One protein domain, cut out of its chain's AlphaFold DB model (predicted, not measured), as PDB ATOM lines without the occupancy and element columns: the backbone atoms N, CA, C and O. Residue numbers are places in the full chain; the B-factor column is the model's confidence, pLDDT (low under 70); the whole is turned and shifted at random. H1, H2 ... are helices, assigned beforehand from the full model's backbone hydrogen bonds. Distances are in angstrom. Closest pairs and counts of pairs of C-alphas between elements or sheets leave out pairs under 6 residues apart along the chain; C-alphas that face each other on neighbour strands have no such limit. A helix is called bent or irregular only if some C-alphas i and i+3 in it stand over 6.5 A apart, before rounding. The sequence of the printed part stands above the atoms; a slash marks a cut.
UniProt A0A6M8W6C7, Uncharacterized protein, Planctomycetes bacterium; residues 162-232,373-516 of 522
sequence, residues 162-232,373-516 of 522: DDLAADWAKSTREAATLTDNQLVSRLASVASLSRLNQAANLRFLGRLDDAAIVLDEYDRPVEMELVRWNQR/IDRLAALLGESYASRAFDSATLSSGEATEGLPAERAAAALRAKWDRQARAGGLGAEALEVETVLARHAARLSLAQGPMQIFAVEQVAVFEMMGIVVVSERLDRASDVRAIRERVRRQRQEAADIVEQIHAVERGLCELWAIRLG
ATOM      1  N   ASP A 162     108.406 158.658 105.184       79.69
ATOM      2  CA  ASP A 162     107.229 159.172 104.481       79.69
ATOM      3  C   ASP A 162     107.502 159.423 102.993       79.69
ATOM      4  O   ASP A 162     106.656 159.092 102.162       79.69
ATOM      5  N   ASP A 163     108.695 159.911 102.644       87.44
ATOM      6  CA  ASP A 163     109.107 160.095 101.247       87.44
ATOM      7  C   ASP A 163     109.177 158.735 100.547       87.44
ATOM      8  O   ASP A 163     108.510 158.509  99.538       87.44
ATOM      9  N   LEU A 164     109.848 157.763 101.176       89.69
ATOM     10  CA  LEU A 164     109.915 156.388 100.680       89.69
ATOM     11  C   LEU A 164     108.517 155.752 100.569       89.69
ATOM     12  O   LEU A 164     108.251 154.945  99.677       89.69
ATOM     13  N   ALA A 165     107.606 156.107 101.478       89.88
ATOM     14  CA  ALA A 165     106.218 155.663 101.459       89.88
ATOM     15  C   ALA A 165     105.466 156.181 100.228       89.88
ATOM     16  O   ALA A 165     104.758 155.410  99.570       89.88
ATOM     17  N   ALA A 166     105.602 157.479  99.958       92.12
ATOM     18  CA  ALA A 166     104.960 158.167  98.853       92.12
ATOM     19  C   ALA A 166     105.526 157.705  97.506       92.12
ATOM     20  O   ALA A 166     104.751 157.392  96.598       92.12
ATOM     21  N   ASP A 167     106.851 157.581  97.409       95.00
ATOM     22  CA  ASP A 167     107.541 157.102  96.214       95.00
ATOM     23  C   ASP A 167     107.159 155.657  95.907       95.00
ATOM     24  O   ASP A 167     106.726 155.358  94.796       95.00
ATOM     25  N   TRP A 168     107.163 154.773  96.910       96.88
ATOM     26  CA  TRP A 168     106.714 153.393  96.729       96.88
ATOM     27  C   TRP A 168     105.265 153.310  96.234       96.88
ATOM     28  O   TRP A 168     104.966 152.562  95.297       96.88
ATOM     29  N   ALA A 169     104.353 154.091  96.821       95.81
ATOM     30  CA  ALA A 169     102.948 154.108  96.416       95.81
ATOM     31  C   ALA A 169     102.757 154.681  95.001       95.81
ATOM     32  O   ALA A 169     101.865 154.254  94.263       95.81
ATOM     33  N   LYS A 170     103.577 155.658  94.601       95.81
ATOM     34  CA  LYS A 170     103.601 156.206  93.242       95.81
ATOM     35  C   LYS A 170     104.123 155.173  92.239       95.81
ATOM     36  O   LYS A 170     103.392 154.848  91.306       95.81
ATOM     37  N   SER A 171     105.303 154.598  92.467       96.38
ATOM     38  CA  SER A 171     105.913 153.593  91.585       96.38
ATOM     39  C   SER A 171     105.050 152.341  91.459       96.38
ATOM     40  O   SER A 171     104.910 151.790  90.374       96.38
ATOM     41  N   THR A 172     104.382 151.925  92.538       96.69
ATOM     42  CA  THR A 172     103.405 150.828  92.491       96.69
ATOM     43  C   THR A 172     102.249 151.146  91.558       96.69
ATOM     44  O   THR A 172     101.880 150.300  90.741       96.69
ATOM     45  N   ARG A 173     101.705 152.369  91.621       95.56
ATOM     46  CA  ARG A 173     100.627 152.788  90.721       95.56
ATOM     47  C   ARG A 173     101.056 152.823  89.263       95.56
ATOM     48  O   ARG A 173     100.313 152.332  88.419       95.56
ATOM     49  N   GLU A 174     102.248 153.342  88.994       94.38
ATOM     50  CA  GLU A 174     102.844 153.381  87.655       94.38
ATOM     51  C   GLU A 174     103.137 151.973  87.112       94.38
ATOM     52  O   GLU A 174     102.845 151.690  85.958       94.38
ATOM     53  N   ALA A 175     103.630 151.051  87.941       93.81
ATOM     54  CA  ALA A 175     103.923 149.682  87.518       93.81
ATOM     55  C   ALA A 175     102.662 148.844  87.247       93.81
ATOM     56  O   ALA A 175     102.696 147.906  86.448       93.81
ATOM     57  N   ALA A 176     101.544 149.144  87.917       92.31
ATOM     58  CA  ALA A 176     100.305 148.379  87.785       92.31
ATOM     59  C   ALA A 176      99.439 148.771  86.581       92.31
ATOM     60  O   ALA A 176      98.482 148.050  86.273       92.31
ATOM     61  N   THR A 177      99.721 149.893  85.912       89.12
ATOM     62  CA  THR A 177      98.991 150.298  84.708       89.12
ATOM     63  C   THR A 177      99.408 149.426  83.523       89.12
ATOM     64  O   THR A 177     100.349 149.702  82.781       89.12
ATOM     65  N   LEU A 178      98.659 148.340  83.315       73.25
ATOM     66  CA  LEU A 178      98.786 147.513  82.118       73.25
ATOM     67  C   LEU A 178      98.383 148.334  80.892       73.25
ATOM     68  O   LEU A 178      97.206 148.632  80.698       73.25
ATOM     69  N   THR A 179      99.363 148.702  80.071       70.62
ATOM     70  CA  THR A 179      99.115 149.489  78.851       70.62
ATOM     71  C   THR A 179      99.177 148.621  77.586       70.62
ATOM     72  O   THR A 179      98.730 149.044  76.525       70.62
ATOM     73  N   ASP A 180      99.686 147.390  77.691       80.81
ATOM     74  CA  ASP A 180      99.970 146.522  76.548       80.81
ATOM     75  C   ASP A 180      99.451 145.087  76.762       80.81
ATOM     76  O   ASP A 180      99.598 144.504  77.837       80.81
ATOM     77  N   ASN A 181      98.859 144.513  75.710       85.62
ATOM     78  CA  ASN A 181      98.337 143.143  75.681       85.62
ATOM     79  C   ASN A 181      99.436 142.098  75.411       85.62
ATOM     80  O   ASN A 181      99.195 140.891  75.531       85.62
ATOM     81  N   GLN A 182     100.647 142.522  75.048       91.94
ATOM     82  CA  GLN A 182     101.758 141.605  74.811       91.94
ATOM     83  C   GLN A 182     102.190 140.887  76.097       91.94
ATOM     84  O   GLN A 182     102.294 141.475  77.174       91.94
ATOM     85  N   LEU A 183     102.446 139.581  75.979       93.38
ATOM     86  CA  LEU A 183     102.814 138.711  77.102       93.38
ATOM     87  C   LEU A 183     104.095 139.187  77.809       93.38
ATOM     88  O   LEU A 183     104.143 139.215  79.036       93.38
ATOM     89  N   VAL A 184     105.109 139.589  77.033       94.31
ATOM     90  CA  VAL A 184     106.401 140.080  77.542       94.31
ATOM     91  C   VAL A 184     106.213 141.359  78.362       94.31
ATOM     92  O   VAL A 184     106.700 141.430  79.488       94.31
ATOM     93  N   SER A 185     105.447 142.326  77.853       93.56
ATOM     94  CA  SER A 185     105.126 143.576  78.554       93.56
ATOM     95  C   SER A 185     104.354 143.328  79.860       93.56
ATOM     96  O   SER A 185     104.647 143.939  80.887       93.56
ATOM     97  N   ARG A 186     103.406 142.377  79.862       94.69
ATOM     98  CA  ARG A 186     102.673 141.979  81.078       94.69
ATOM     99  C   ARG A 186     103.592 141.328  82.116       94.69
ATOM    100  O   ARG A 186     103.522 141.676  83.292       94.69
ATOM    101  N   LEU A 187     104.488 140.435  81.694       95.56
ATOM    102  CA  LEU A 187     105.452 139.798  82.595       95.56
ATOM    103  C   LEU A 187     106.500 140.788  83.131       95.56
ATOM    104  O   LEU A 187     106.922 140.668  84.278       95.56
ATOM    105  N   ALA A 188     106.880 141.790  82.338       95.81
ATOM    106  CA  ALA A 188     107.723 142.892  82.786       95.81
ATOM    107  C   ALA A 188     107.060 143.669  83.934       95.81
ATOM    108  O   ALA A 188     107.655 143.800  85.000       95.81
ATOM    109  N   SER A 189     105.788 144.060  83.776       95.88
ATOM    110  CA  SER A 189     105.003 144.693  84.850       95.88
ATOM    111  C   SER A 189     104.920 143.814  86.110       95.88
ATOM    112  O   SER A 189     105.090 144.313  87.222       95.88
ATOM    113  N   VAL A 190     104.741 142.494  85.960       96.94
ATOM    114  CA  VAL A 190     104.789 141.536  87.083       96.94
ATOM    115  C   VAL A 190     106.137 141.573  87.811       96.94
ATOM    116  O   VAL A 190     106.163 141.619  89.042       96.94
ATOM    117  N   ALA A 191     107.251 141.542  87.077       96.81
ATOM    118  CA  ALA A 191     108.586 141.572  87.667       96.81
ATOM    119  C   ALA A 191     108.831 142.887  88.430       96.81
ATOM    120  O   ALA A 191     109.316 142.852  89.565       96.81
ATOM    121  N   SER A 192     108.414 144.024  87.864       97.25
ATOM    122  CA  SER A 192     108.504 145.339  88.510       97.25
ATOM    123  C   SER A 192     107.648 145.403  89.787       97.25
ATOM    124  O   SER A 192     108.146 145.817  90.835       97.25
ATOM    125  N   LEU A 193     106.406 144.896  89.766       97.75
ATOM    126  CA  LEU A 193     105.556 144.795  90.965       97.75
ATOM    127  C   LEU A 193     106.157 143.884  92.043       97.75
ATOM    128  O   LEU A 193     106.112 144.220  93.228       97.75
ATOM    129  N   SER A 194     106.773 142.760  91.668       97.81
ATOM    130  CA  SER A 194     107.450 141.895  92.641       97.81
ATOM    131  C   SER A 194     108.615 142.613  93.322       97.81
ATOM    132  O   SER A 194     108.765 142.511  94.542       97.81
ATOM    133  N   ARG A 195     109.421 143.375  92.569       97.50
ATOM    134  CA  ARG A 195     110.515 144.185  93.134       97.50
ATOM    135  C   ARG A 195     109.986 145.284  94.059       97.50
ATOM    136  O   ARG A 195     110.546 145.501  95.130       97.50
ATOM    137  N   LEU A 196     108.841 145.884  93.746       97.88
ATOM    138  CA  LEU A 196     108.166 146.815  94.656       97.88
ATOM    139  C   LEU A 196     107.639 146.120  95.922       97.88
ATOM    140  O   LEU A 196     107.753 146.668  97.018       97.88
ATOM    141  N   ASN A 197     107.138 144.887  95.822       98.06
ATOM    142  CA  ASN A 197     106.797 144.069  96.990       98.06
ATOM    143  C   ASN A 197     108.034 143.716  97.837       98.06
ATOM    144  O   ASN A 197     107.936 143.582  99.059       98.06
ATOM    145  N   GLN A 198     109.205 143.561  97.215       96.69
ATOM    146  CA  GLN A 198     110.481 143.386  97.912       96.69
ATOM    147  C   GLN A 198     110.910 144.669  98.634       96.69
ATOM    148  O   GLN A 198     111.274 144.586  99.807       96.69
ATOM    149  N   ALA A 199     110.790 145.841  98.002       96.31
ATOM    150  CA  ALA A 199     111.044 147.131  98.650       96.31
ATOM    151  C   ALA A 199     110.128 147.346  99.869       96.31
ATOM    152  O   ALA A 199     110.605 147.710 100.945       96.31
ATOM    153  N   ALA A 200     108.833 147.024  99.752       96.00
ATOM    154  CA  ALA A 200     107.892 147.082 100.875       96.00
ATOM    155  C   ALA A 200     108.304 146.162 102.036       96.00
ATOM    156  O   ALA A 200     108.254 146.569 103.198       96.00
ATOM    157  N   ASN A 201     108.761 144.944 101.727       94.12
ATOM    158  CA  ASN A 201     109.272 144.012 102.729       94.12
ATOM    159  C   ASN A 201     110.534 144.544 103.427       94.12
ATOM    160  O   ASN A 201     110.621 144.483 104.649       94.12
ATOM    161  N   LEU A 202     111.498 145.093 102.680       91.06
ATOM    162  CA  LEU A 202     112.717 145.685 103.247       91.06
ATOM    163  C   LEU A 202     112.399 146.887 104.142       91.06
ATOM    164  O   LEU A 202     112.904 146.971 105.262       91.06
ATOM    165  N   ARG A 203     111.485 147.757 103.697       89.81
ATOM    166  CA  ARG A 203     110.983 148.885 104.489       89.81
ATOM    167  C   ARG A 203     110.326 148.411 105.781       89.81
ATOM    168  O   ARG A 203     110.590 148.976 106.838       89.81
ATOM    169  N   PHE A 204     109.490 147.374 105.713       87.12
ATOM    170  CA  PHE A 204     108.849 146.793 106.893       87.12
ATOM    171  C   PHE A 204     109.870 146.249 107.900       87.12
ATOM    172  O   PHE A 204     109.695 146.421 109.101       87.12
ATOM    173  N   LEU A 205     110.967 145.659 107.418       82.25
ATOM    174  CA  LEU A 205     112.083 145.198 108.248       82.25
ATOM    175  C   LEU A 205     112.977 146.340 108.776       82.25
ATOM    176  O   LEU A 205     113.964 146.069 109.454       82.25
ATOM    177  N   GLY A 206     112.673 147.605 108.463       75.31
ATOM    178  CA  GLY A 206     113.459 148.771 108.880       75.31
ATOM    179  C   GLY A 206     114.732 149.013 108.064       75.31
ATOM    180  O   GLY A 206     115.518 149.889 108.411       75.31
ATOM    181  N   ARG A 207     114.942 148.277 106.965       81.62
ATOM    182  CA  ARG A 207     116.103 148.421 106.073       81.62
ATOM    183  C   ARG A 207     115.826 149.474 105.005       81.62
ATOM    184  O   ARG A 207     115.560 149.146 103.850       81.62
ATOM    185  N   LEU A 208     115.809 150.738 105.423       84.69
ATOM    186  CA  LEU A 208     115.362 151.853 104.581       84.69
ATOM    187  C   LEU A 208     116.292 152.103 103.387       84.69
ATOM    188  O   LEU A 208     115.788 152.301 102.288       84.69
ATOM    189  N   ASP A 209     117.609 152.004 103.573       84.06
ATOM    190  CA  ASP A 209     118.588 152.192 102.491       84.06
ATOM    191  C   ASP A 209     118.445 151.114 101.408       84.06
ATOM    192  O   ASP A 209     118.341 151.418 100.223       84.06
ATOM    193  N   ASP A 210     118.339 149.843 101.807       87.06
ATOM    194  CA  ASP A 210     118.124 148.740 100.865       87.06
ATOM    195  C   ASP A 210     116.767 148.853 100.158       87.06
ATOM    196  O   ASP A 210     116.651 148.564  98.967       87.06
ATOM    197  N   ALA A 211     115.727 149.272 100.885       92.00
ATOM    198  CA  ALA A 211     114.412 149.515 100.309       92.00
ATOM    199  C   ALA A 211     114.452 150.650  99.278       92.00
ATOM    200  O   ALA A 211     113.832 150.511  98.226       92.00
ATOM    201  N   ALA A 212     115.196 151.724  99.556       92.81
ATOM    202  CA  ALA A 212     115.407 152.842  98.644       92.81
ATOM    203  C   ALA A 212     116.161 152.409  97.383       92.81
ATOM    204  O   ALA A 212     115.698 152.686  96.287       92.81
ATOM    205  N   ILE A 213     117.244 151.634  97.517       92.75
ATOM    206  CA  ILE A 213     117.992 151.095  96.369       92.75
ATOM    207  C   ILE A 213     117.083 150.235  95.482       92.75
ATOM    208  O   ILE A 213     117.046 150.406  94.264       92.75
ATOM    209  N   VAL A 214     116.320 149.309  96.078       95.06
ATOM    210  CA  VAL A 214     115.395 148.459  95.309       95.06
ATOM    211  C   VAL A 214     114.277 149.287  94.679       95.06
ATOM    212  O   VAL A 214     113.863 148.961  93.568       95.06
ATOM    213  N   LEU A 215     113.793 150.330  95.357       96.06
ATOM    214  CA  LEU A 215     112.766 151.229  94.840       96.06
ATOM    215  C   LEU A 215     113.281 152.096  93.687       96.06
ATOM    216  O   LEU A 215     112.574 152.219  92.698       96.06
ATOM    217  N   ASP A 216     114.494 152.637  93.761       95.31
ATOM    218  CA  ASP A 216     115.093 153.440  92.688       95.31
ATOM    219  C   ASP A 216     115.421 152.584  91.457       95.31
ATOM    220  O   ASP A 216     115.293 153.020  90.312       95.31
ATOM    221  N   GLU A 217     115.809 151.325  91.676       95.19
ATOM    222  CA  GLU A 217     116.208 150.392  90.622       95.19
ATOM    223  C   GLU A 217     115.145 149.326  90.321       95.19
ATOM    224  O   GLU A 217     115.465 148.260  89.780       95.19
ATOM    225  N   TYR A 218     113.879 149.549  90.687       95.81
ATOM    226  CA  TYR A 218     112.852 148.510  90.564       95.81
ATOM    227  C   TYR A 218     112.625 148.103  89.101       95.81
ATOM    228  O   TYR A 218     112.520 146.912  88.818       95.81
ATOM    229  N   ASP A 219     112.631 149.069  88.181       95.12
ATOM    230  CA  ASP A 219     112.336 148.841  86.764       95.12
ATOM    231  C   ASP A 219     113.596 148.695  85.901       95.12
ATOM    232  O   ASP A 219     113.552 148.122  84.821       95.12
ATOM    233  N   ARG A 220     114.765 149.141  86.378       94.81
ATOM    234  CA  ARG A 220     115.996 149.187  85.571       94.81
ATOM    235  C   ARG A 220     116.398 147.829  84.960       94.81
ATOM    236  O   ARG A 220     116.704 147.797  83.764       94.81
ATOM    237  N   PRO A 221     116.401 146.697  85.697       93.31
ATOM    238  CA  PRO A 221     116.689 145.391  85.096       93.31
ATOM    239  C   PRO A 221     115.639 144.971  84.061       93.31
ATOM    240  O   PRO A 221     115.980 144.353  83.055       93.31
ATOM    241  N   VAL A 222     114.376 145.333  84.289       94.50
ATOM    242  CA  VAL A 222     113.248 145.029  83.403       94.50
ATOM    243  C   VAL A 222     113.343 145.852  82.116       94.50
ATOM    244  O   VAL A 222     113.308 145.288  81.021       94.50
ATOM    245  N   GLU A 223     113.571 147.160  82.229       94.69
ATOM    246  CA  GLU A 223     113.786 148.074  81.109       94.69
ATOM    247  C   GLU A 223     114.971 147.622  80.252       94.69
ATOM    248  O   GLU A 223     114.862 147.554  79.028       94.69
ATOM    249  N   MET A 224     116.092 147.234  80.871       93.75
ATOM    250  CA  MET A 224     117.241 146.698  80.141       93.75
ATOM    251  C   MET A 224     116.871 145.483  79.283       93.75
ATOM    252  O   MET A 224     117.340 145.371  78.145       93.75
ATOM    253  N   GLU A 225     116.038 144.577  79.796       93.69
ATOM    254  CA  GLU A 225     115.583 143.406  79.049       93.69
ATOM    255  C   GLU A 225     114.588 143.761  77.941       93.69
ATOM    256  O   GLU A 225     114.728 143.264  76.820       93.69
ATOM    257  N   LEU A 226     113.658 144.687  78.191       93.12
ATOM    258  CA  LEU A 226     112.729 145.189  77.174       93.12
ATOM    259  C   LEU A 226     113.446 145.959  76.060       93.12
ATOM    260  O   LEU A 226     113.119 145.797  74.886       93.12
ATOM    261  N   VAL A 227     114.451 146.772  76.387       93.25
ATOM    262  CA  VAL A 227     115.279 147.481  75.403       93.25
ATOM    263  C   VAL A 227     116.051 146.480  74.550       93.25
ATOM    264  O   VAL A 227     116.054 146.602  73.324       93.25
ATOM    265  N   ARG A 228     116.666 145.459  75.162       89.69
ATOM    266  CA  ARG A 228     117.357 144.382  74.432       89.69
ATOM    267  C   ARG A 228     116.403 143.632  73.510       89.69
ATOM    268  O   ARG A 228     116.756 143.370  72.363       89.69
ATOM    269  N   TRP A 229     115.211 143.304  73.993       90.06
ATOM    270  CA  TRP A 229     114.173 142.637  73.213       90.06
ATOM    271  C   TRP A 229     113.704 143.491  72.026       90.06
ATOM    272  O   TRP A 229     113.759 143.036  70.885       90.06
ATOM    273  N   ASN A 230     113.372 144.764  72.257       88.62
ATOM    274  CA  ASN A 230     112.971 145.708  71.210       88.62
ATOM    275  C   ASN A 230     114.074 145.932  70.164       88.62
ATOM    276  O   ASN A 230     113.795 146.030  68.968       88.62
ATOM    277  N   GLN A 231     115.339 146.008  70.589       84.69
ATOM    278  CA  GLN A 231     116.478 146.112  69.673       84.69
ATOM    279  C   GLN A 231     116.606 144.874  68.779       84.69
ATOM    280  O   GLN A 231     116.913 145.021  67.598       84.69
ATOM    281  N   ARG A 232     116.345 143.672  69.313       81.31
ATOM    282  CA  ARG A 232     116.362 142.425  68.532       81.31
ATOM    283  C   ARG A 232     115.202 142.356  67.549       81.31
ATOM    284  O   ARG A 232     115.445 142.115  66.375       81.31
ATOM    285  N   ILE A 373     111.178 136.045  78.462       93.44
ATOM    286  CA  ILE A 373     110.308 135.462  79.487       93.44
ATOM    287  C   ILE A 373     111.140 134.762  80.566       93.44
ATOM    288  O   ILE A 373     110.923 135.029  81.744       93.44
ATOM    289  N   ASP A 374     112.137 133.959  80.191       92.56
ATOM    290  CA  ASP A 374     113.025 133.267  81.132       92.56
ATOM    291  C   ASP A 374     113.815 134.249  82.010       92.56
ATOM    292  O   ASP A 374     113.933 134.053  83.219       92.56
ATOM    293  N   ARG A 375     114.323 135.344  81.429       94.06
ATOM    294  CA  ARG A 375     115.065 136.373  82.180       94.06
ATOM    295  C   ARG A 375     114.162 137.179  83.113       94.06
ATOM    296  O   ARG A 375     114.544 137.434  84.250       94.06
ATOM    297  N   LEU A 376     112.953 137.533  82.679       94.81
ATOM    298  CA  LEU A 376     111.964 138.185  83.542       94.81
ATOM    299  C   LEU A 376     111.485 137.246  84.663       94.81
ATOM    300  O   LEU A 376     111.314 137.680  85.801       94.81
ATOM    301  N   ALA A 377     111.325 135.953  84.375       94.25
ATOM    302  CA  ALA A 377     111.013 134.938  85.376       94.25
ATOM    303  C   ALA A 377     112.159 134.748  86.384       94.25
ATOM    304  O   ALA A 377     111.893 134.552  87.569       94.25
ATOM    305  N   ALA A 378     113.419 134.857  85.950       94.12
ATOM    306  CA  ALA A 378     114.574 134.855  86.847       94.12
ATOM    307  C   ALA A 378     114.553 136.065  87.797       94.12
ATOM    308  O   ALA A 378     114.644 135.872  89.007       94.12
ATOM    309  N   LEU A 379     114.305 137.280  87.285       94.75
ATOM    310  CA  LEU A 379     114.150 138.489  88.115       94.75
ATOM    311  C   LEU A 379     113.012 138.348  89.141       94.75
ATOM    312  O   LEU A 379     113.134 138.776  90.292       94.75
ATOM    313  N   LEU A 380     111.903 137.723  88.738       95.56
ATOM    314  CA  LEU A 380     110.798 137.400  89.635       95.56
ATOM    315  C   LEU A 380     111.248 136.416  90.730       95.56
ATOM    316  O   LEU A 380     111.001 136.655  91.912       95.56
ATOM    317  N   GLY A 381     111.956 135.348  90.360       95.44
ATOM    318  CA  GLY A 381     112.518 134.369  91.295       95.44
ATOM    319  C   GLY A 381     113.485 134.986  92.309       95.44
ATOM    320  O   GLY A 381     113.340 134.746  93.509       95.44
ATOM    321  N   GLU A 382     114.403 135.841  91.858       94.44
ATOM    322  CA  GLU A 382     115.337 136.592  92.709       94.44
ATOM    323  C   GLU A 382     114.598 137.454  93.741       94.44
ATOM    324  O   GLU A 382     114.911 137.428  94.934       94.44
ATOM    325  N   SER A 383     113.558 138.168  93.304       95.69
ATOM    326  CA  SER A 383     112.742 139.008  94.181       95.69
ATOM    327  C   SER A 383     111.981 138.194  95.239       95.69
ATOM    328  O   SER A 383     111.892 138.590  96.406       95.69
ATOM    329  N   TYR A 384     111.456 137.022  94.873       97.12
ATOM    330  CA  TYR A 384     110.841 136.091  95.822       97.12
ATOM    331  C   TYR A 384     111.854 135.520  96.815       97.12
ATOM    332  O   TYR A 384     111.565 135.466  98.012       97.12
ATOM    333  N   ALA A 385     113.044 135.139  96.345       94.56
ATOM    334  CA  ALA A 385     114.110 134.619  97.191       94.56
ATOM    335  C   ALA A 385     114.559 135.680  98.208       94.56
ATOM    336  O   ALA A 385     114.626 135.392  99.401       94.56
ATOM    337  N   SER A 386     114.742 136.932  97.774       92.69
ATOM    338  CA  SER A 386     115.096 138.049  98.660       92.69
ATOM    339  C   SER A 386     114.036 138.334  99.733       92.69
ATOM    340  O   SER A 386     114.373 138.737 100.843       92.69
ATOM    341  N   ARG A 387     112.750 138.105  99.446       95.00
ATOM    342  CA  ARG A 387     111.680 138.220 100.456       95.00
ATOM    343  C   ARG A 387     111.623 137.011 101.393       95.00
ATOM    344  O   ARG A 387     111.230 137.151 102.556       95.00
ATOM    345  N   ALA A 388     111.965 135.827 100.888       93.88
ATOM    346  CA  ALA A 388     111.913 134.571 101.628       93.88
ATOM    347  C   ALA A 388     113.038 134.451 102.663       93.88
ATOM    348  O   ALA A 388     112.808 133.913 103.747       93.88
ATOM    349  N   PHE A 389     114.226 134.952 102.330       89.31
ATOM    350  CA  PHE A 389     115.431 134.848 103.144       89.31
ATOM    351  C   PHE A 389     115.849 136.230 103.647       89.31
ATOM    352  O   PHE A 389     116.028 137.158 102.863       89.31
ATOM    353  N   ASP A 390     116.017 136.378 104.957       75.19
ATOM    354  CA  ASP A 390     116.473 137.643 105.528       75.19
ATOM    355  C   ASP A 390     117.975 137.811 105.211       75.19
ATOM    356  O   ASP A 390     118.756 136.902 105.498       75.19
ATOM    357  N   SER A 391     118.412 138.937 104.613       63.12
ATOM    358  CA  SER A 391     119.823 139.094 104.167       63.12
ATOM    359  C   SER A 391     120.855 138.825 105.258       63.12
ATOM    360  O   SER A 391     121.952 138.398 104.925       63.12
ATOM    361  N   ALA A 392     120.525 139.040 106.536       59.56
ATOM    362  CA  ALA A 392     121.427 138.745 107.650       59.56
ATOM    363  C   ALA A 392     121.867 137.268 107.674       59.56
ATOM    364  O   ALA A 392     122.999 136.957 108.030       59.56
ATOM    365  N   THR A 393     121.001 136.355 107.219       57.16
ATOM    366  CA  THR A 393     121.323 134.922 107.090       57.16
ATOM    367  C   THR A 393     122.062 134.562 105.799       57.16
ATOM    368  O   THR A 393     122.630 133.477 105.704       57.16
ATOM    369  N   LEU A 394     122.095 135.462 104.814       57.09
ATOM    370  CA  LEU A 394     122.719 135.255 103.508       57.09
ATOM    371  C   LEU A 394     124.038 136.030 103.417       57.09
ATOM    372  O   LEU A 394     124.211 136.902 102.574       57.09
ATOM    373  N   SER A 395     124.999 135.698 104.279       48.66
ATOM    374  CA  SER A 395     126.356 136.270 104.223       48.66
ATOM    375  C   SER A 395     127.145 135.829 102.973       48.66
ATOM    376  O   SER A 395     128.243 136.317 102.721       48.66
ATOM    377  N   SER A 396     126.595 134.912 102.173       53.03
ATOM    378  CA  SER A 396     127.151 134.431 100.909       53.03
ATOM    379  C   SER A 396     126.138 134.665  99.784       53.03
ATOM    380  O   SER A 396     125.163 133.918  99.670       53.03
ATOM    381  N   GLY A 397     126.370 135.681  98.947       55.03
ATOM    382  CA  GLY A 397     125.503 136.046  97.813       55.03
ATOM    383  C   GLY A 397     125.209 134.915  96.812       55.03
ATOM    384  O   GLY A 397     124.277 135.029  96.025       55.03
ATOM    385  N   GLU A 398     125.927 133.791  96.888       59.50
ATOM    386  CA  GLU A 398     125.723 132.607  96.044       59.50
ATOM    387  C   GLU A 398     124.418 131.843  96.325       59.50
ATOM    388  O   GLU A 398     123.923 131.143  95.447       59.50
ATOM    389  N   ALA A 399     123.832 131.943  97.525       62.12
ATOM    390  CA  ALA A 399     122.706 131.074  97.893       62.12
ATOM    391  C   ALA A 399     121.363 131.467  97.240       62.12
ATOM    392  O   ALA A 399     120.444 130.647  97.185       62.12
ATOM    393  N   THR A 400     121.234 132.701  96.746       71.25
ATOM    394  CA  THR A 400     120.012 133.195  96.088       71.25
ATOM    395  C   THR A 400     120.092 133.199  94.566       71.25
ATOM    396  O   THR A 400     119.049 133.168  93.912       71.25
ATOM    397  N   GLU A 401     121.295 133.222  93.994       77.38
ATOM    398  CA  GLU A 401     121.483 133.326  92.548       77.38
ATOM    399  C   GLU A 401     121.148 131.989  91.864       77.38
ATOM    400  O   GLU A 401     121.688 130.934  92.192       77.38
ATOM    401  N   GLY A 402     120.200 132.017  90.923       83.31
ATOM    402  CA  GLY A 402     119.800 130.835  90.154       83.31
ATOM    403  C   GLY A 402     118.805 129.892  90.839       83.31
ATOM    404  O   GLY A 402     118.546 128.808  90.309       83.31
ATOM    405  N   LEU A 403     118.207 130.270  91.979       89.50
ATOM    406  CA  LEU A 403     117.090 129.500  92.531       89.50
ATOM    407  C   LEU A 403     115.874 129.609  91.583       89.50
ATOM    408  O   LEU A 403     115.424 130.722  91.310       89.50
ATOM    409  N   PRO A 404     115.297 128.488  91.104       92.19
ATOM    410  CA  PRO A 404     114.104 128.530  90.264       92.19
ATOM    411  C   PRO A 404     112.950 129.270  90.951       92.19
ATOM    412  O   PRO A 404     112.737 129.109  92.159       92.19
ATOM    413  N   ALA A 405     112.188 130.057  90.185       94.50
ATOM    414  CA  ALA A 405     111.156 130.945  90.720       94.50
ATOM    415  C   ALA A 405     110.123 130.200  91.580       94.50
ATOM    416  O   ALA A 405     109.740 130.679  92.647       94.50
ATOM    417  N   GLU A 406     109.713 128.994  91.181       96.31
ATOM    418  CA  GLU A 406     108.766 128.170  91.932       96.31
ATOM    419  C   GLU A 406     109.309 127.724  93.298       96.31
ATOM    420  O   GLU A 406     108.559 127.652  94.272       96.31
ATOM    421  N   ARG A 407     110.623 127.489  93.412       96.50
ATOM    422  CA  ARG A 407     111.261 127.159  94.696       96.50
ATOM    423  C   ARG A 407     111.401 128.386  95.585       96.50
ATOM    424  O   ARG A 407     111.169 128.283  96.789       96.50
ATOM    425  N   ALA A 408     111.733 129.535  95.000       95.81
ATOM    426  CA  ALA A 408     111.757 130.811  95.711       95.81
ATOM    427  C   ALA A 408     110.367 131.161  96.276       95.81
ATOM    428  O   ALA A 408     110.238 131.531  97.444       95.81
ATOM    429  N   ALA A 409     109.309 130.948  95.486       97.50
ATOM    430  CA  ALA A 409     107.925 131.119  95.919       97.50
ATOM    431  C   ALA A 409     107.518 130.150  97.033       97.50
ATOM    432  O   ALA A 409     106.923 130.582  98.019       97.50
ATOM    433  N   ALA A 410     107.903 128.875  96.942       97.69
ATOM    434  CA  ALA A 410     107.657 127.903  98.006       97.69
ATOM    435  C   ALA A 410     108.364 128.272  99.324       97.69
ATOM    436  O   ALA A 410     107.787 128.114 100.406       97.69
ATOM    437  N   ALA A 411     109.592 128.798  99.252       95.94
ATOM    438  CA  ALA A 411     110.319 129.293 100.420       95.94
ATOM    439  C   ALA A 411     109.614 130.507 101.048       95.94
ATOM    440  O   ALA A 411     109.413 130.542 102.268       95.94
ATOM    441  N   LEU A 412     109.157 131.458 100.223       96.62
ATOM    442  CA  LEU A 412     108.384 132.607 100.690       96.62
ATOM    443  C   LEU A 412     107.054 132.168 101.319       96.62
ATOM    444  O   LEU A 412     106.698 132.645 102.396       96.62
ATOM    445  N   ARG A 413     106.343 131.207 100.713       97.62
ATOM    446  CA  ARG A 413     105.116 130.628 101.283       97.62
ATOM    447  C   ARG A 413     105.396 130.025 102.652       97.62
ATOM    448  O   ARG A 413     104.640 130.278 103.581       97.62
ATOM    449  N   ALA A 414     106.473 129.256 102.800       96.19
ATOM    450  CA  ALA A 414     106.836 128.661 104.083       96.19
ATOM    451  C   ALA A 414     107.139 129.725 105.156       96.19
ATOM    452  O   ALA A 414     106.787 129.528 106.320       96.19
ATOM    453  N   LYS A 415     107.756 130.859 104.783       94.06
ATOM    454  CA  LYS A 415     107.939 132.012 105.683       94.06
ATOM    455  C   LYS A 415     106.590 132.567 106.150       94.06
ATOM    456  O   LYS A 415     106.375 132.681 107.355       94.06
ATOM    457  N   TRP A 416     105.671 132.835 105.225       94.44
ATOM    458  CA  TRP A 416     104.345 133.361 105.566       94.44
ATOM    459  C   TRP A 416     103.453 132.362 106.303       94.44
ATOM    460  O   TRP A 416     102.714 132.771 107.185       94.44
ATOM    461  N   ASP A 417     103.550 131.065 106.017       94.31
ATOM    462  CA  ASP A 417     102.867 130.001 106.766       94.31
ATOM    463  C   ASP A 417     103.323 129.991 108.231       94.31
ATOM    464  O   ASP A 417     102.496 130.032 109.141       94.31
ATOM    465  N   ARG A 418     104.640 130.062 108.486       90.06
ATOM    466  CA  ARG A 418     105.162 130.204 109.854       90.06
ATOM    467  C   ARG A 418     104.625 131.457 110.541       90.06
ATOM    468  O   ARG A 418     104.237 131.366 111.702       90.06
ATOM    469  N   GLN A 419     104.578 132.594 109.845       86.06
ATOM    470  CA  GLN A 419     104.052 133.847 110.399       86.06
ATOM    471  C   GLN A 419     102.539 133.787 110.658       86.06
ATOM    472  O   GLN A 419     102.099 134.193 111.730       86.06
ATOM    473  N   ALA A 420     101.754 133.217 109.741       87.12
ATOM    474  CA  ALA A 420     100.304 133.068 109.860       87.12
ATOM    475  C   ALA A 420      99.921 132.102 110.987       87.12
ATOM    476  O   ALA A 420      99.082 132.426 111.823       87.12
ATOM    477  N   ARG A 421     100.592 130.945 111.080       85.19
ATOM    478  CA  ARG A 421     100.435 130.006 112.205       85.19
ATOM    479  C   ARG A 421     100.868 130.615 113.516       85.19
ATOM    480  O   ARG A 421     100.294 130.322 114.559       85.19
ATOM    481  N   ALA A 422     101.926 131.416 113.469       76.50
ATOM    482  CA  ALA A 422     102.358 132.115 114.643       76.50
ATOM    483  C   ALA A 422     101.318 133.161 115.049       76.50
ATOM    484  O   ALA A 422     101.162 133.264 116.246       76.50
ATOM    485  N   GLY A 423     100.619 133.843 114.125       66.88
ATOM    486  CA  GLY A 423      99.732 134.987 114.396       66.88
ATOM    487  C   GLY A 423      98.251 134.695 114.587       66.88
ATOM    488  O   GLY A 423      97.507 135.564 115.029       66.88
ATOM    489  N   GLY A 424      97.817 133.478 114.274       57.19
ATOM    490  CA  GLY A 424      96.411 133.113 114.306       57.19
ATOM    491  C   GLY A 424      95.812 133.099 115.714       57.19
ATOM    492  O   GLY A 424      95.928 132.104 116.426       57.19
ATOM    493  N   LEU A 425      95.054 134.143 116.050       52.69
ATOM    494  CA  LEU A 425      93.885 134.033 116.922       52.69
ATOM    495  C   LEU A 425      92.646 134.516 116.173       52.69
ATOM    496  O   LEU A 425      92.738 135.338 115.266       52.69
ATOM    497  N   GLY A 426      91.484 133.984 116.548       65.12
ATOM    498  CA  GLY A 426      90.217 134.259 115.870       65.12
ATOM    499  C   GLY A 426      89.882 133.253 114.765       65.12
ATOM    500  O   GLY A 426      90.543 132.225 114.602       65.12
ATOM    501  N   ALA A 427      88.809 133.530 114.023       73.06
ATOM    502  CA  ALA A 427      88.317 132.644 112.966       73.06
ATOM    503  C   ALA A 427      89.329 132.508 111.814       73.06
ATOM    504  O   ALA A 427      89.417 131.461 111.176       73.06
ATOM    505  N   GLU A 428      90.142 133.539 111.599       75.19
ATOM    506  CA  GLU A 428      91.176 133.617 110.575       75.19
ATOM    507  C   GLU A 428      92.324 132.620 110.812       75.19
ATOM    508  O   GLU A 428      92.922 132.132 109.855       75.19
ATOM    509  N   ALA A 429      92.586 132.223 112.062       72.56
ATOM    510  CA  ALA A 429      93.560 131.175 112.381       72.56
ATOM    511  C   ALA A 429      93.169 129.818 111.767       72.56
ATOM    512  O   ALA A 429      94.022 129.064 111.294       72.56
ATOM    513  N   LEU A 430      91.862 129.526 111.724       76.31
ATOM    514  CA  LEU A 430      91.318 128.304 111.122       76.31
ATOM    515  C   LEU A 430      91.407 128.330 109.586       76.31
ATOM    516  O   LEU A 430      91.350 127.281 108.936       76.31
ATOM    517  N   GLU A 431      91.593 129.509 108.984       89.00
ATOM    518  CA  GLU A 431      91.772 129.622 107.538       89.00
ATOM    519  C   GLU A 431      93.126 129.090 107.067       89.00
ATOM    520  O   GLU A 431      93.208 128.668 105.915       89.00
ATOM    521  N   VAL A 432      94.161 129.039 107.916       92.06
ATOM    522  CA  VAL A 432      95.503 128.561 107.523       92.06
ATOM    523  C   VAL A 432      95.433 127.138 106.963       92.06
ATOM    524  O   VAL A 432      95.893 126.886 105.849       92.06
ATOM    525  N   GLU A 433      94.781 126.218 107.676       93.75
ATOM    526  CA  GLU A 433      94.613 124.834 107.208       93.75
ATOM    527  C   GLU A 433      93.761 124.765 105.935       93.75
ATOM    528  O   GLU A 433      94.041 123.989 105.022       93.75
ATOM    529  N   THR A 434      92.761 125.643 105.816       95.12
ATOM    530  CA  THR A 434      91.926 125.743 104.611       95.12
ATOM    531  C   THR A 434      92.725 126.257 103.406       95.12
ATOM    532  O   THR A 434      92.507 125.814 102.275       95.12
ATOM    533  N   VAL A 435      93.652 127.197 103.606       95.56
ATOM    534  CA  VAL A 435      94.574 127.682 102.568       95.56
ATOM    535  C   VAL A 435      95.535 126.568 102.160       95.56
ATOM    536  O   VAL A 435      95.676 126.325 100.965       95.56
ATOM    537  N   LEU A 436      96.133 125.844 103.112       96.25
ATOM    538  CA  LEU A 436      97.066 124.750 102.815       96.25
ATOM    539  C   LEU A 436      96.392 123.572 102.109       96.25
ATOM    540  O   LEU A 436      96.941 123.051 101.143       96.25
ATOM    541  N   ALA A 437      95.178 123.194 102.512       96.81
ATOM    542  CA  ALA A 437      94.411 122.160 101.821       96.81
ATOM    543  C   ALA A 437      94.104 122.561 100.366       96.81
ATOM    544  O   ALA A 437      94.271 121.761  99.442       96.81
ATOM    545  N   ARG A 438      93.713 123.825 100.134       97.56
ATOM    546  CA  ARG A 438      93.495 124.355  98.776       97.56
ATOM    547  C   ARG A 438      94.795 124.456  97.979       97.56
ATOM    548  O   ARG A 438      94.775 124.189  96.780       97.56
ATOM    549  N   HIS A 439      95.906 124.830  98.612       97.81
ATOM    550  CA  HIS A 439      97.238 124.841  98.001       97.81
ATOM    551  C   HIS A 439      97.645 123.436  97.554       97.81
ATOM    552  O   HIS A 439      97.916 123.260  96.372       97.81
ATOM    553  N   ALA A 440      97.567 122.432  98.430       98.06
ATOM    554  CA  ALA A 440      97.884 121.044  98.099       98.06
ATOM    555  C   ALA A 440      97.028 120.514  96.935       98.06
ATOM    556  O   ALA A 440      97.551 119.896  96.006       98.06
ATOM    557  N   ALA A 441      95.723 120.816  96.934       98.00
ATOM    558  CA  ALA A 441      94.828 120.450  95.839       98.00
ATOM    559  C   ALA A 441      95.245 121.105  94.509       98.00
ATOM    560  O   ALA A 441      95.353 120.419  93.495       98.00
ATOM    561  N   ARG A 442      95.532 122.414  94.502       97.81
ATOM    562  CA  ARG A 442      95.992 123.128  93.297       97.81
ATOM    563  C   ARG A 442      97.354 122.620  92.820       97.81
ATOM    564  O   ARG A 442      97.542 122.440  91.622       97.81
ATOM    565  N   LEU A 443      98.274 122.353  93.745       97.81
ATOM    566  CA  LEU A 443      99.618 121.866  93.447       97.81
ATOM    567  C   LEU A 443      99.573 120.485  92.784       97.81
ATOM    568  O   LEU A 443     100.320 120.242  91.845       97.81
ATOM    569  N   SER A 444      98.644 119.615  93.200       97.88
ATOM    570  CA  SER A 444      98.448 118.297  92.575       97.88
ATOM    571  C   SER A 444      97.996 118.354  91.108       97.88
ATOM    572  O   SER A 444      98.177 117.387  90.372       97.88
ATOM    573  N   LEU A 445      97.413 119.481  90.681       97.62
ATOM    574  CA  LEU A 445      96.945 119.712  89.313       97.62
ATOM    575  C   LEU A 445      97.953 120.495  88.462       97.62
ATOM    576  O   LEU A 445      97.819 120.522  87.240       97.62
ATOM    577  N   ALA A 446      98.931 121.148  89.092       97.25
ATOM    578  CA  ALA A 446      99.900 121.990  88.409       97.25
ATOM    579  C   ALA A 446     100.890 121.141  87.597       97.25
ATOM    580  O   ALA A 446     101.548 120.239  88.113       97.25
ATOM    581  N   GLN A 447     101.020 121.468  86.315       95.56
ATOM    582  CA  GLN A 447     101.937 120.852  85.371       95.56
ATOM    583  C   GLN A 447     102.992 121.881  84.956       95.56
ATOM    584  O   GLN A 447     102.732 122.815  84.198       95.56
ATOM    585  N   GLY A 448     104.205 121.694  85.469       95.62
ATOM    586  CA  GLY A 448     105.373 122.495  85.115       95.62
ATOM    587  C   GLY A 448     105.610 123.735  85.992       95.62
ATOM    588  O   GLY A 448     104.772 124.099  86.822       95.62
ATOM    589  N   PRO A 449     106.770 124.394  85.817       95.25
ATOM    590  CA  PRO A 449     107.280 125.391  86.763       95.25
ATOM    591  C   PRO A 449     106.380 126.619  86.923       95.25
ATOM    592  O   PRO A 449     106.107 127.041  88.041       95.25
ATOM    593  N   MET A 450     105.845 127.158  85.822       95.12
ATOM    594  CA  MET A 450     105.012 128.369  85.850       95.12
ATOM    595  C   MET A 450     103.683 128.154  86.591       95.12
ATOM    596  O   MET A 450     103.243 129.021  87.344       95.12
ATOM    597  N   GLN A 451     103.051 126.987  86.424       96.38
ATOM    598  CA  GLN A 451     101.817 126.659  87.140       96.38
ATOM    599  C   GLN A 451     102.088 126.417  88.628       96.38
ATOM    600  O   GLN A 451     101.323 126.888  89.466       96.38
ATOM    601  N   ILE A 452     103.194 125.740  88.964       98.12
ATOM    602  CA  ILE A 452     103.621 125.544  90.357       98.12
ATOM    603  C   ILE A 452     103.888 126.902  91.016       98.12
ATOM    604  O   ILE A 452     103.347 127.170  92.086       98.12
ATOM    605  N   PHE A 453     104.636 127.789  90.355       97.69
ATOM    606  CA  PHE A 453     104.896 129.146  90.839       97.69
ATOM    607  C   PHE A 453     103.599 129.909  91.133       97.69
ATOM    608  O   PHE A 453     103.438 130.432  92.234       97.69
ATOM    609  N   ALA A 454     102.644 129.924  90.198       97.88
ATOM    610  CA  ALA A 454     101.368 130.612  90.396       97.88
ATOM    611  C   ALA A 454     100.570 130.038  91.584       97.88
ATOM    612  O   ALA A 454      99.915 130.780  92.318       97.88
ATOM    613  N   VAL A 455     100.631 128.720  91.815       98.44
ATOM    614  CA  VAL A 455     100.005 128.082  92.985       98.44
ATOM    615  C   VAL A 455     100.679 128.508  94.292       98.44
ATOM    616  O   VAL A 455      99.974 128.850  95.246       98.44
ATOM    617  N   GLU A 456     102.013 128.520  94.337       98.38
ATOM    618  CA  GLU A 456     102.782 128.978  95.502       98.38
ATOM    619  C   GLU A 456     102.519 130.459  95.802       98.38
ATOM    620  O   GLU A 456     102.217 130.816  96.939       98.38
ATOM    621  N   GLN A 457     102.539 131.319  94.782       98.12
ATOM    622  CA  GLN A 457     102.265 132.751  94.900       98.12
ATOM    623  C   GLN A 457     100.860 133.030  95.463       98.12
ATOM    624  O   GLN A 457     100.691 133.891  96.327       98.12
ATOM    625  N   VAL A 458      99.833 132.300  95.019       98.38
ATOM    626  CA  VAL A 458      98.477 132.459  95.571       98.38
ATOM    627  C   VAL A 458      98.452 132.093  97.051       98.38
ATOM    628  O   VAL A 458      97.812 132.787  97.836       98.38
ATOM    629  N   ALA A 459      99.158 131.032  97.449       98.00
ATOM    630  CA  ALA A 459      99.270 130.667  98.854       98.00
ATOM    631  C   ALA A 459     100.035 131.733  99.660       98.00
ATOM    632  O   ALA A 459      99.602 132.060 100.762       98.00
ATOM    633  N   VAL A 460     101.102 132.328  99.109       98.19
ATOM    634  CA  VAL A 460     101.794 133.489  99.706       98.19
ATOM    635  C   VAL A 460     100.809 134.627  99.969       98.19
ATOM    636  O   VAL A 460     100.733 135.114 101.094       98.19
ATOM    637  N   PHE A 461     100.019 135.013  98.968       98.31
ATOM    638  CA  PHE A 461      99.021 136.077  99.092       98.31
ATOM    639  C   PHE A 461      97.931 135.764 100.122       98.31
ATOM    640  O   PHE A 461      97.609 136.609 100.955       98.31
ATOM    641  N   GLU A 462      97.377 134.549 100.105       97.12
ATOM    642  CA  GLU A 462      96.350 134.151 101.071       97.12
ATOM    643  C   GLU A 462      96.901 134.136 102.509       97.12
ATOM    644  O   GLU A 462      96.226 134.632 103.412       97.12
ATOM    645  N   MET A 463      98.129 133.644 102.718       96.25
ATOM    646  CA  MET A 463      98.781 133.637 104.034       96.25
ATOM    647  C   MET A 463      99.147 135.041 104.512       96.25
ATOM    648  O   MET A 463      98.878 135.378 105.663       96.25
ATOM    649  N   MET A 464      99.700 135.882 103.635       96.00
ATOM    650  CA  MET A 464      99.978 137.283 103.953       96.00
ATOM    651  C   MET A 464      98.693 138.016 104.351       96.00
ATOM    652  O   MET A 464      98.701 138.773 105.313       96.00
ATOM    653  N   GLY A 465      97.570 137.749 103.674       95.12
ATOM    654  CA  GLY A 465      96.272 138.312 104.043       95.12
ATOM    655  C   GLY A 465      95.849 137.949 105.470       95.12
ATOM    656  O   GLY A 465      95.381 138.819 106.197       95.12
ATOM    657  N   ILE A 466      96.053 136.698 105.896       93.06
ATOM    658  CA  ILE A 466      95.770 136.262 107.277       93.06
ATOM    659  C   ILE A 466      96.656 137.022 108.273       93.06
ATOM    660  O   ILE A 466      96.145 137.548 109.261       93.06
ATOM    661  N   VAL A 467      97.960 137.134 107.989       89.56
ATOM    662  CA  VAL A 467      98.895 137.884 108.845       89.56
ATOM    663  C   VAL A 467      98.472 139.350 108.960       89.56
ATOM    664  O   VAL A 467      98.322 139.856 110.067       89.56
ATOM    665  N   VAL A 468      98.179 140.015 107.842       90.50
ATOM    666  CA  VAL A 468      97.779 141.431 107.844       90.50
ATOM    667  C   VAL A 468      96.464 141.657 108.594       90.50
ATOM    668  O   VAL A 468      96.354 142.643 109.314       90.50
ATOM    669  N   VAL A 469      95.482 140.750 108.500       88.88
ATOM    670  CA  VAL A 469      94.255 140.844 109.318       88.88
ATOM    671  C   VAL A 469      94.578 140.743 110.806       88.88
ATOM    672  O   VAL A 469      94.043 141.528 111.585       88.88
ATOM    673  N   SER A 470      95.460 139.818 111.201       81.62
ATOM    674  CA  SER A 470      95.849 139.658 112.609       81.62
ATOM    675  C   SER A 470      96.588 140.880 113.168       81.62
ATOM    676  O   SER A 470      96.432 141.206 114.341       81.62
ATOM    677  N   GLU A 471      97.334 141.593 112.322       78.81
ATOM    678  CA  GLU A 471      98.056 142.816 112.690       78.81
ATOM    679  C   GLU A 471      97.163 144.071 112.650       78.81
ATOM    680  O   GLU A 471      97.397 145.023 113.391       78.81
ATOM    681  N   ARG A 472      96.147 144.097 111.776       81.31
ATOM    682  CA  ARG A 472      95.282 145.260 111.494       81.31
ATOM    683  C   ARG A 472      93.807 144.856 111.462       81.31
ATOM    684  O   ARG A 472      93.148 144.904 110.419       81.31
ATOM    685  N   LEU A 473      93.277 144.461 112.622       80.75
ATOM    686  CA  LEU A 473      91.881 144.016 112.772       80.75
ATOM    687  C   LEU A 473      90.864 145.077 112.322       80.75
ATOM    688  O   LEU A 473      89.819 144.737 111.764       80.75
ATOM    689  N   ASP A 474      91.189 146.359 112.496       79.50
ATOM    690  CA  ASP A 474      90.398 147.506 112.036       79.50
ATOM    691  C   ASP A 474      90.233 147.545 110.505       79.50
ATOM    692  O   ASP A 474      89.251 148.086 109.996       79.50
ATOM    693  N   ARG A 475      91.156 146.923 109.764       88.00
ATOM    694  CA  ARG A 475      91.161 146.837 108.294       88.00
ATOM    695  C   ARG A 475      90.793 145.445 107.774       88.00
ATOM    696  O   ARG A 475      90.975 145.159 106.590       88.00
ATOM    697  N   ALA A 476      90.238 144.565 108.611       87.25
ATOM    698  CA  ALA A 476      89.925 143.190 108.214       87.25
ATOM    699  C   ALA A 476      88.927 143.101 107.041       87.25
ATOM    700  O   ALA A 476      89.046 142.230 106.177       87.25
ATOM    701  N   SER A 477      87.945 144.007 106.978       89.88
ATOM    702  CA  SER A 477      86.991 144.099 105.861       89.88
ATOM    703  C   SER A 477      87.680 144.427 104.535       89.88
ATOM    704  O   SER A 477      87.347 143.820 103.516       89.88
ATOM    705  N   ASP A 478      88.669 145.321 104.552       94.06
ATOM    706  CA  ASP A 478      89.440 145.703 103.368       94.06
ATOM    707  C   ASP A 478      90.263 144.532 102.843       94.06
ATOM    708  O   ASP A 478      90.216 144.230 101.653       94.06
ATOM    709  N   VAL A 479      90.953 143.807 103.729       93.69
ATOM    710  CA  VAL A 479      91.726 142.619 103.336       93.69
ATOM    711  C   VAL A 479      90.821 141.552 102.710       93.69
ATOM    712  O   VAL A 479      91.180 140.953 101.692       93.69
ATOM    713  N   ARG A 480      89.615 141.337 103.255       94.00
ATOM    714  CA  ARG A 480      88.625 140.422 102.654       94.00
ATOM    715  C   ARG A 480      88.176 140.900 101.271       94.00
ATOM    716  O   ARG A 480      88.105 140.084 100.351       94.00
ATOM    717  N   ALA A 481      87.929 142.199 101.100       95.75
ATOM    718  CA  ALA A 481      87.563 142.776  99.807       95.75
ATOM    719  C   ALA A 481      88.679 142.606  98.760       95.75
ATOM    720  O   ALA A 481      88.400 142.223  97.622       95.75
ATOM    721  N   ILE A 482      89.944 142.811  99.148       96.50
ATOM    722  CA  ILE A 482      91.115 142.595  98.285       96.50
ATOM    723  C   ILE A 482      91.204 141.124  97.865       96.50
ATOM    724  O   ILE A 482      91.318 140.833  96.674       96.50
ATOM    725  N   ARG A 483      91.086 140.182  98.812       96.69
ATOM    726  CA  ARG A 483      91.130 138.735  98.523       96.69
ATOM    727  C   ARG A 483      90.038 138.303  97.550       96.69
ATOM    728  O   ARG A 483      90.327 137.557  96.614       96.69
ATOM    729  N   GLU A 484      88.812 138.779  97.738       97.06
ATOM    730  CA  GLU A 484      87.698 138.450  96.847       97.06
ATOM    731  C   GLU A 484      87.889 139.048  95.447       97.06
ATOM    732  O   GLU A 484      87.664 138.372  94.441       97.06
ATOM    733  N   ARG A 485      88.377 140.291  95.356       97.44
ATOM    734  CA  ARG A 485      88.682 140.924  94.068       97.44
ATOM    735  C   ARG A 485      89.789 140.182  93.321       97.44
ATOM    736  O   ARG A 485      89.593 139.857  92.154       97.44
ATOM    737  N   VAL A 486      90.907 139.866  93.977       97.31
ATOM    738  CA  VAL A 486      92.012 139.102  93.370       97.31
ATOM    739  C   VAL A 486      91.531 137.719  92.931       97.31
ATOM    740  O   VAL A 486      91.856 137.269  91.835       97.31
ATOM    741  N   ARG A 487      90.698 137.047  93.738       97.56
ATOM    742  CA  ARG A 487      90.095 135.763  93.358       97.56
ATOM    743  C   ARG A 487      89.282 135.876  92.068       97.56
ATOM    744  O   ARG A 487      89.460 135.035  91.191       97.56
ATOM    745  N   ARG A 488      88.421 136.890  91.953       98.00
ATOM    746  CA  ARG A 488      87.602 137.134  90.759       98.00
ATOM    747  C   ARG A 488      88.460 137.458  89.538       98.00
ATOM    748  O   ARG A 488      88.327 136.791  88.521       98.00
ATOM    749  N   GLN A 489      89.407 138.385  89.677       96.81
ATOM    750  CA  GLN A 489      90.333 138.759  88.601       96.81
ATOM    751  C   GLN A 489      91.103 137.550  88.067       96.81
ATOM    752  O   GLN A 489      91.253 137.394  86.864       96.81
ATOM    753  N   ARG A 490      91.531 136.632  88.940       97.12
ATOM    754  CA  ARG A 490      92.189 135.392  88.510       97.12
ATOM    755  C   ARG A 490      91.273 134.416  87.773       97.12
ATOM    756  O   ARG A 490      91.766 133.643  86.959       97.12
ATOM    757  N   GLN A 491      89.983 134.388  88.100       97.12
ATOM    758  CA  GLN A 491      89.002 133.556  87.393       97.12
ATOM    759  C   GLN A 491      88.668 134.128  86.013       97.12
ATOM    760  O   GLN A 491      88.366 133.364  85.103       97.12
ATOM    761  N   GLU A 492      88.725 135.453  85.877       97.00
ATOM    762  CA  GLU A 492      88.461 136.191  84.637       97.00
ATOM    763  C   GLU A 492      89.707 136.341  83.744       97.00
ATOM    764  O   GLU A 492      89.571 136.672  82.569       97.00
ATOM    765  N   ALA A 493      90.902 136.087  84.284       96.19
ATOM    766  CA  ALA A 493      92.174 136.196  83.576       96.19
ATOM    767  C   ALA A 493      92.238 135.277  82.344       96.19
ATOM    768  O   ALA A 493      91.949 134.078  82.426       96.19
ATOM    769  N   ALA A 494      92.682 135.833  81.217       95.25
ATOM    770  CA  ALA A 494      92.803 135.131  79.944       95.25
ATOM    771  C   ALA A 494      93.974 134.136  79.926       95.25
ATOM    772  O   ALA A 494      93.921 133.117  79.236       95.25
ATOM    773  N   ASP A 495      95.032 134.421  80.688       95.06
ATOM    774  CA  ASP A 495      96.212 133.572  80.808       95.06
ATOM    775  C   ASP A 495      96.808 133.582  82.226       95.06
ATOM    776  O   ASP A 495      96.357 134.283  83.135       95.06
ATOM    777  N   ILE A 496      97.819 132.738  82.442       95.81
ATOM    778  CA  ILE A 496      98.469 132.580  83.746       95.81
ATOM    779  C   ILE A 496      99.271 133.822  84.161       95.81
ATOM    780  O   ILE A 496      99.408 134.068  85.357       95.81
ATOM    781  N   VAL A 497      99.768 134.629  83.217       95.81
ATOM    782  CA  VAL A 497     100.537 135.842  83.532       95.81
ATOM    783  C   VAL A 497      99.610 136.922  84.081       95.81
ATOM    784  O   VAL A 497      99.956 137.563  85.069       95.81
ATOM    785  N   GLU A 498      98.395 137.056  83.545       95.81
ATOM    786  CA  GLU A 498      97.353 137.902  84.145       95.81
ATOM    787  C   GLU A 498      96.963 137.450  85.554       95.81
ATOM    788  O   GLU A 498      96.773 138.283  86.443       95.81
ATOM    789  N   GLN A 499      96.895 136.135  85.800       97.06
ATOM    790  CA  GLN A 499      96.659 135.637  87.157       97.06
ATOM    791  C   GLN A 499      97.788 136.034  88.108       97.06
ATOM    792  O   GLN A 499      97.508 136.444  89.232       97.06
ATOM    793  N   ILE A 500      99.041 135.908  87.664       97.38
ATOM    794  CA  ILE A 500     100.224 136.275  88.449       97.38
ATOM    795  C   ILE A 500     100.233 137.783  88.730       97.38
ATOM    796  O   ILE A 500     100.482 138.200  89.862       97.38
ATOM    797  N   HIS A 501      99.894 138.600  87.730       96.81
ATOM    798  CA  HIS A 501      99.779 140.055  87.854       96.81
ATOM    799  C   HIS A 501      98.731 140.473  88.880       96.81
ATOM    800  O   HIS A 501      99.029 141.262  89.780       96.81
ATOM    801  N   ALA A 502      97.536 139.877  88.818       97.00
ATOM    802  CA  ALA A 502      96.476 140.140  89.785       97.00
ATOM    803  C   ALA A 502      96.926 139.841  91.225       97.00
ATOM    804  O   ALA A 502      96.569 140.578  92.148       97.00
ATOM    805  N   VAL A 503      97.732 138.790  91.429       98.12
ATOM    806  CA  VAL A 503      98.258 138.456  92.757       98.12
ATOM    807  C   VAL A 503      99.364 139.409  93.201       98.12
ATOM    808  O   VAL A 503      99.301 139.866  94.338       98.12
ATOM    809  N   GLU A 504     100.336 139.758  92.352       98.19
ATOM    810  CA  GLU A 504     101.379 140.734  92.725       98.19
ATOM    811  C   GLU A 504     100.779 142.089  93.104       98.19
ATOM    812  O   GLU A 504     101.158 142.670  94.121       98.19
ATOM    813  N   ARG A 505      99.778 142.552  92.347       97.50
ATOM    814  CA  ARG A 505      99.029 143.767  92.684       97.50
ATOM    815  C   ARG A 505      98.303 143.634  94.024       97.50
ATOM    816  O   ARG A 505      98.337 144.553  94.840       97.50
ATOM    817  N   GLY A 506      97.677 142.482  94.269       97.56
ATOM    818  CA  GLY A 506      97.053 142.167  95.552       97.56
ATOM    819  C   GLY A 506      98.046 142.186  96.717       97.56
ATOM    820  O   GLY A 506      97.728 142.725  97.774       97.56
ATOM    821  N   LEU A 507      99.254 141.649  96.527       98.12
ATOM    822  CA  LEU A 507     100.332 141.701  97.517       98.12
ATOM    823  C   LEU A 507     100.743 143.146  97.826       98.12
ATOM    824  O   LEU A 507     100.896 143.476  99.002       98.12
ATOM    825  N   CYS A 508     100.838 144.018  96.816       98.06
ATOM    826  CA  CYS A 508     101.115 145.437  97.047       98.06
ATOM    827  C   CYS A 508     100.026 146.086  97.914       98.06
ATOM    828  O   CYS A 508     100.326 146.828  98.840       98.06
ATOM    829  N   GLU A 509      98.750 145.777  97.686       97.56
ATOM    830  CA  GLU A 509      97.663 146.322  98.514       97.56
ATOM    831  C   GLU A 509      97.698 145.825  99.958       97.56
ATOM    832  O   GLU A 509      97.440 146.599 100.881       97.56
ATOM    833  N   LEU A 510      98.053 144.555 100.171       97.06
ATOM    834  CA  LEU A 510      98.258 144.031 101.520       97.06
ATOM    835  C   LEU A 510      99.428 144.735 102.216       97.06
ATOM    836  O   LEU A 510      99.322 145.054 103.399       97.06
ATOM    837  N   TRP A 511     100.511 145.038 101.491       96.94
ATOM    838  CA  TRP A 511     101.609 145.851 102.017       96.94
ATOM    839  C   TRP A 511     101.176 147.273 102.357       96.94
ATOM    840  O   TRP A 511     101.559 147.764 103.415       96.94
ATOM    841  N   ALA A 512     100.348 147.913 101.529       95.81
ATOM    842  CA  ALA A 512      99.837 149.252 101.809       95.81
ATOM    843  C   ALA A 512      99.056 149.283 103.134       95.81
ATOM    844  O   ALA A 512      99.345 150.113 103.994       95.81
ATOM    845  N   ILE A 513      98.150 148.317 103.356       93.69
ATOM    846  CA  ILE A 513      97.424 148.179 104.632       93.69
ATOM    847  C   ILE A 513      98.398 147.954 105.791       93.69
ATOM    848  O   ILE A 513      98.313 148.637 106.815       93.69
ATOM    849  N   ARG A 514      99.342 147.017 105.630       91.06
ATOM    850  CA  ARG A 514     100.315 146.663 106.672       91.06
ATOM    851  C   ARG A 514     101.180 147.854 107.082       91.06
ATOM    852  O   ARG A 514     101.383 148.086 108.269       91.06
ATOM    853  N   LEU A 515     101.621 148.652 106.110       87.75
ATOM    854  CA  LEU A 515     102.422 149.864 106.303       87.75
ATOM    855  C   LEU A 515     101.583 151.083 106.728       87.75
ATOM    856  O   LEU A 515     102.136 152.163 106.919       87.75
ATOM    857  N   GLY A 516     100.264 150.930 106.895       84.94
ATOM    858  CA  GLY A 516      99.366 151.996 107.341       84.94
ATOM    859  C   GLY A 516      99.070 153.069 106.296       84.94
ATOM    860  O   GLY A 516      98.670 154.165 106.671       84.94
TER     861      GLY A 516
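This is residues 162 to 232 and 373 to 516 of the 522 residues of an uncharacterized protein of Planctomycetes bacterium (UniProt A0A6M8W6C7). This is a bundle of nearly parallel helices, with H2, H5, H6, H8 and H10 in a ring that all run the same way, and with five helices of the opposite direction outside it: H1, H3 and H4 pack on H2, H7 packs on H6 and H8, and H9 packs on H8 and H10. A long loop, residues 389 to 404, joins H5 to H6, and a cut in the chain separates H4 from H5. The printed part has 215 residues with ten named helices, H1 to H10 in chain order, and no named strand; the class is all helix. The whole is compact, with a radius of gyration of the C-alphas of 16.4 A, and its C-alphas span 54 by 40 by 35 A.

The longest helix by residues is H8, residues 449 to 471. H6, residues 405 to 423, touches it at a shallow tilt of 22 degrees and runs the same way; the closest C-alphas, of Glu 406 and Phe 453, are 4.1 A apart. H7, residues 427 to 445, touches H8 and runs opposite ways to it at a shallow tilt of 1 degrees, closest at the C-alphas of His 439 and Ala 459, 6.2 A. H6 and H7 form a hairpin, and so do H7 and H8. H9, residues 473 to 492, forms a hairpin with H8, touching it with residues 475 to 483 alone; the C-alphas of Val 469 and Ala 476 are closest at 5.0 A. H10, residues 496 to 514, touches H8 at a shallow tilt of 19 degrees, the same way, with the C-alphas of Val 468 and Arg 514 closest at 5.9 A. H9 and H10 are a hairpin too, closest at the C-alphas of Arg 490 and Gln 499, 4.7 A. The hub is H2, residues 183 to 204, which touches five helices. It touches H10, the C-alphas of Val 190 and His 501 being closest at 5.3 A. H5, residues 373 to 388, touches H2 and runs the same way, closest at the C-alphas of Ala 191 and Leu 380, 5.1 A. H5 also touches H6, where the C-alphas of Gly 381 and Ala 405 are closest at 3.7 A. H1, residues 162 to 176, forms a hairpin with H2, closest at the C-alphas of Ala 175 and Ser 189, 5.8 A. H1 and H10 only just touch, with 3 pairs of C-alphas within 8 A. H3, residues 208 to 216, forms a hairpin with H2, closest at the C-alphas of Ala 199 and Ala 211, 4.4 A. H4, residues 220 to 232, touches H2 with residues 222 to 226 alone, closest at the C-alphas of Val 222 and Ala 188, 6.0 A. H2 and H8 are apart. Every O i to N i+4 pair is within hydrogen-bond range in H1, H2, H3, H4, H5, H6, H8 and H10; in H7 it is 10 of 15 and in H9 14 of 16.

H8 measures 32.6 A from first to last C-alpha, H2 31.5 A, H9 29.4 A and H7 28.3 A. H1 begins at C-alpha 162, (107.229, 159.172, 104.481). H8 begins at C-alpha 449, (107.280, 125.391, 86.763), and H10 ends at C-alpha 514, (100.315, 146.663, 106.672). H9 is irregular: C-alphas 474 and 477 are 7.8 A apart. H7 is neither bent nor irregular, but only just: C-alphas 430 and 433 are 6.2 A apart.

The two C-alphas farthest apart, of Arg 232 and Gly 426, are 54.7 A apart. Residues 233 to 372 are not printed, and C-alphas 232 and 373 are 14.3 A apart across that cut. The link from H5 to H6, 16 residues, is long. The mean pLDDT of the printed part is 90.6; residues 391 to 399 and 423 to 426 are under 70.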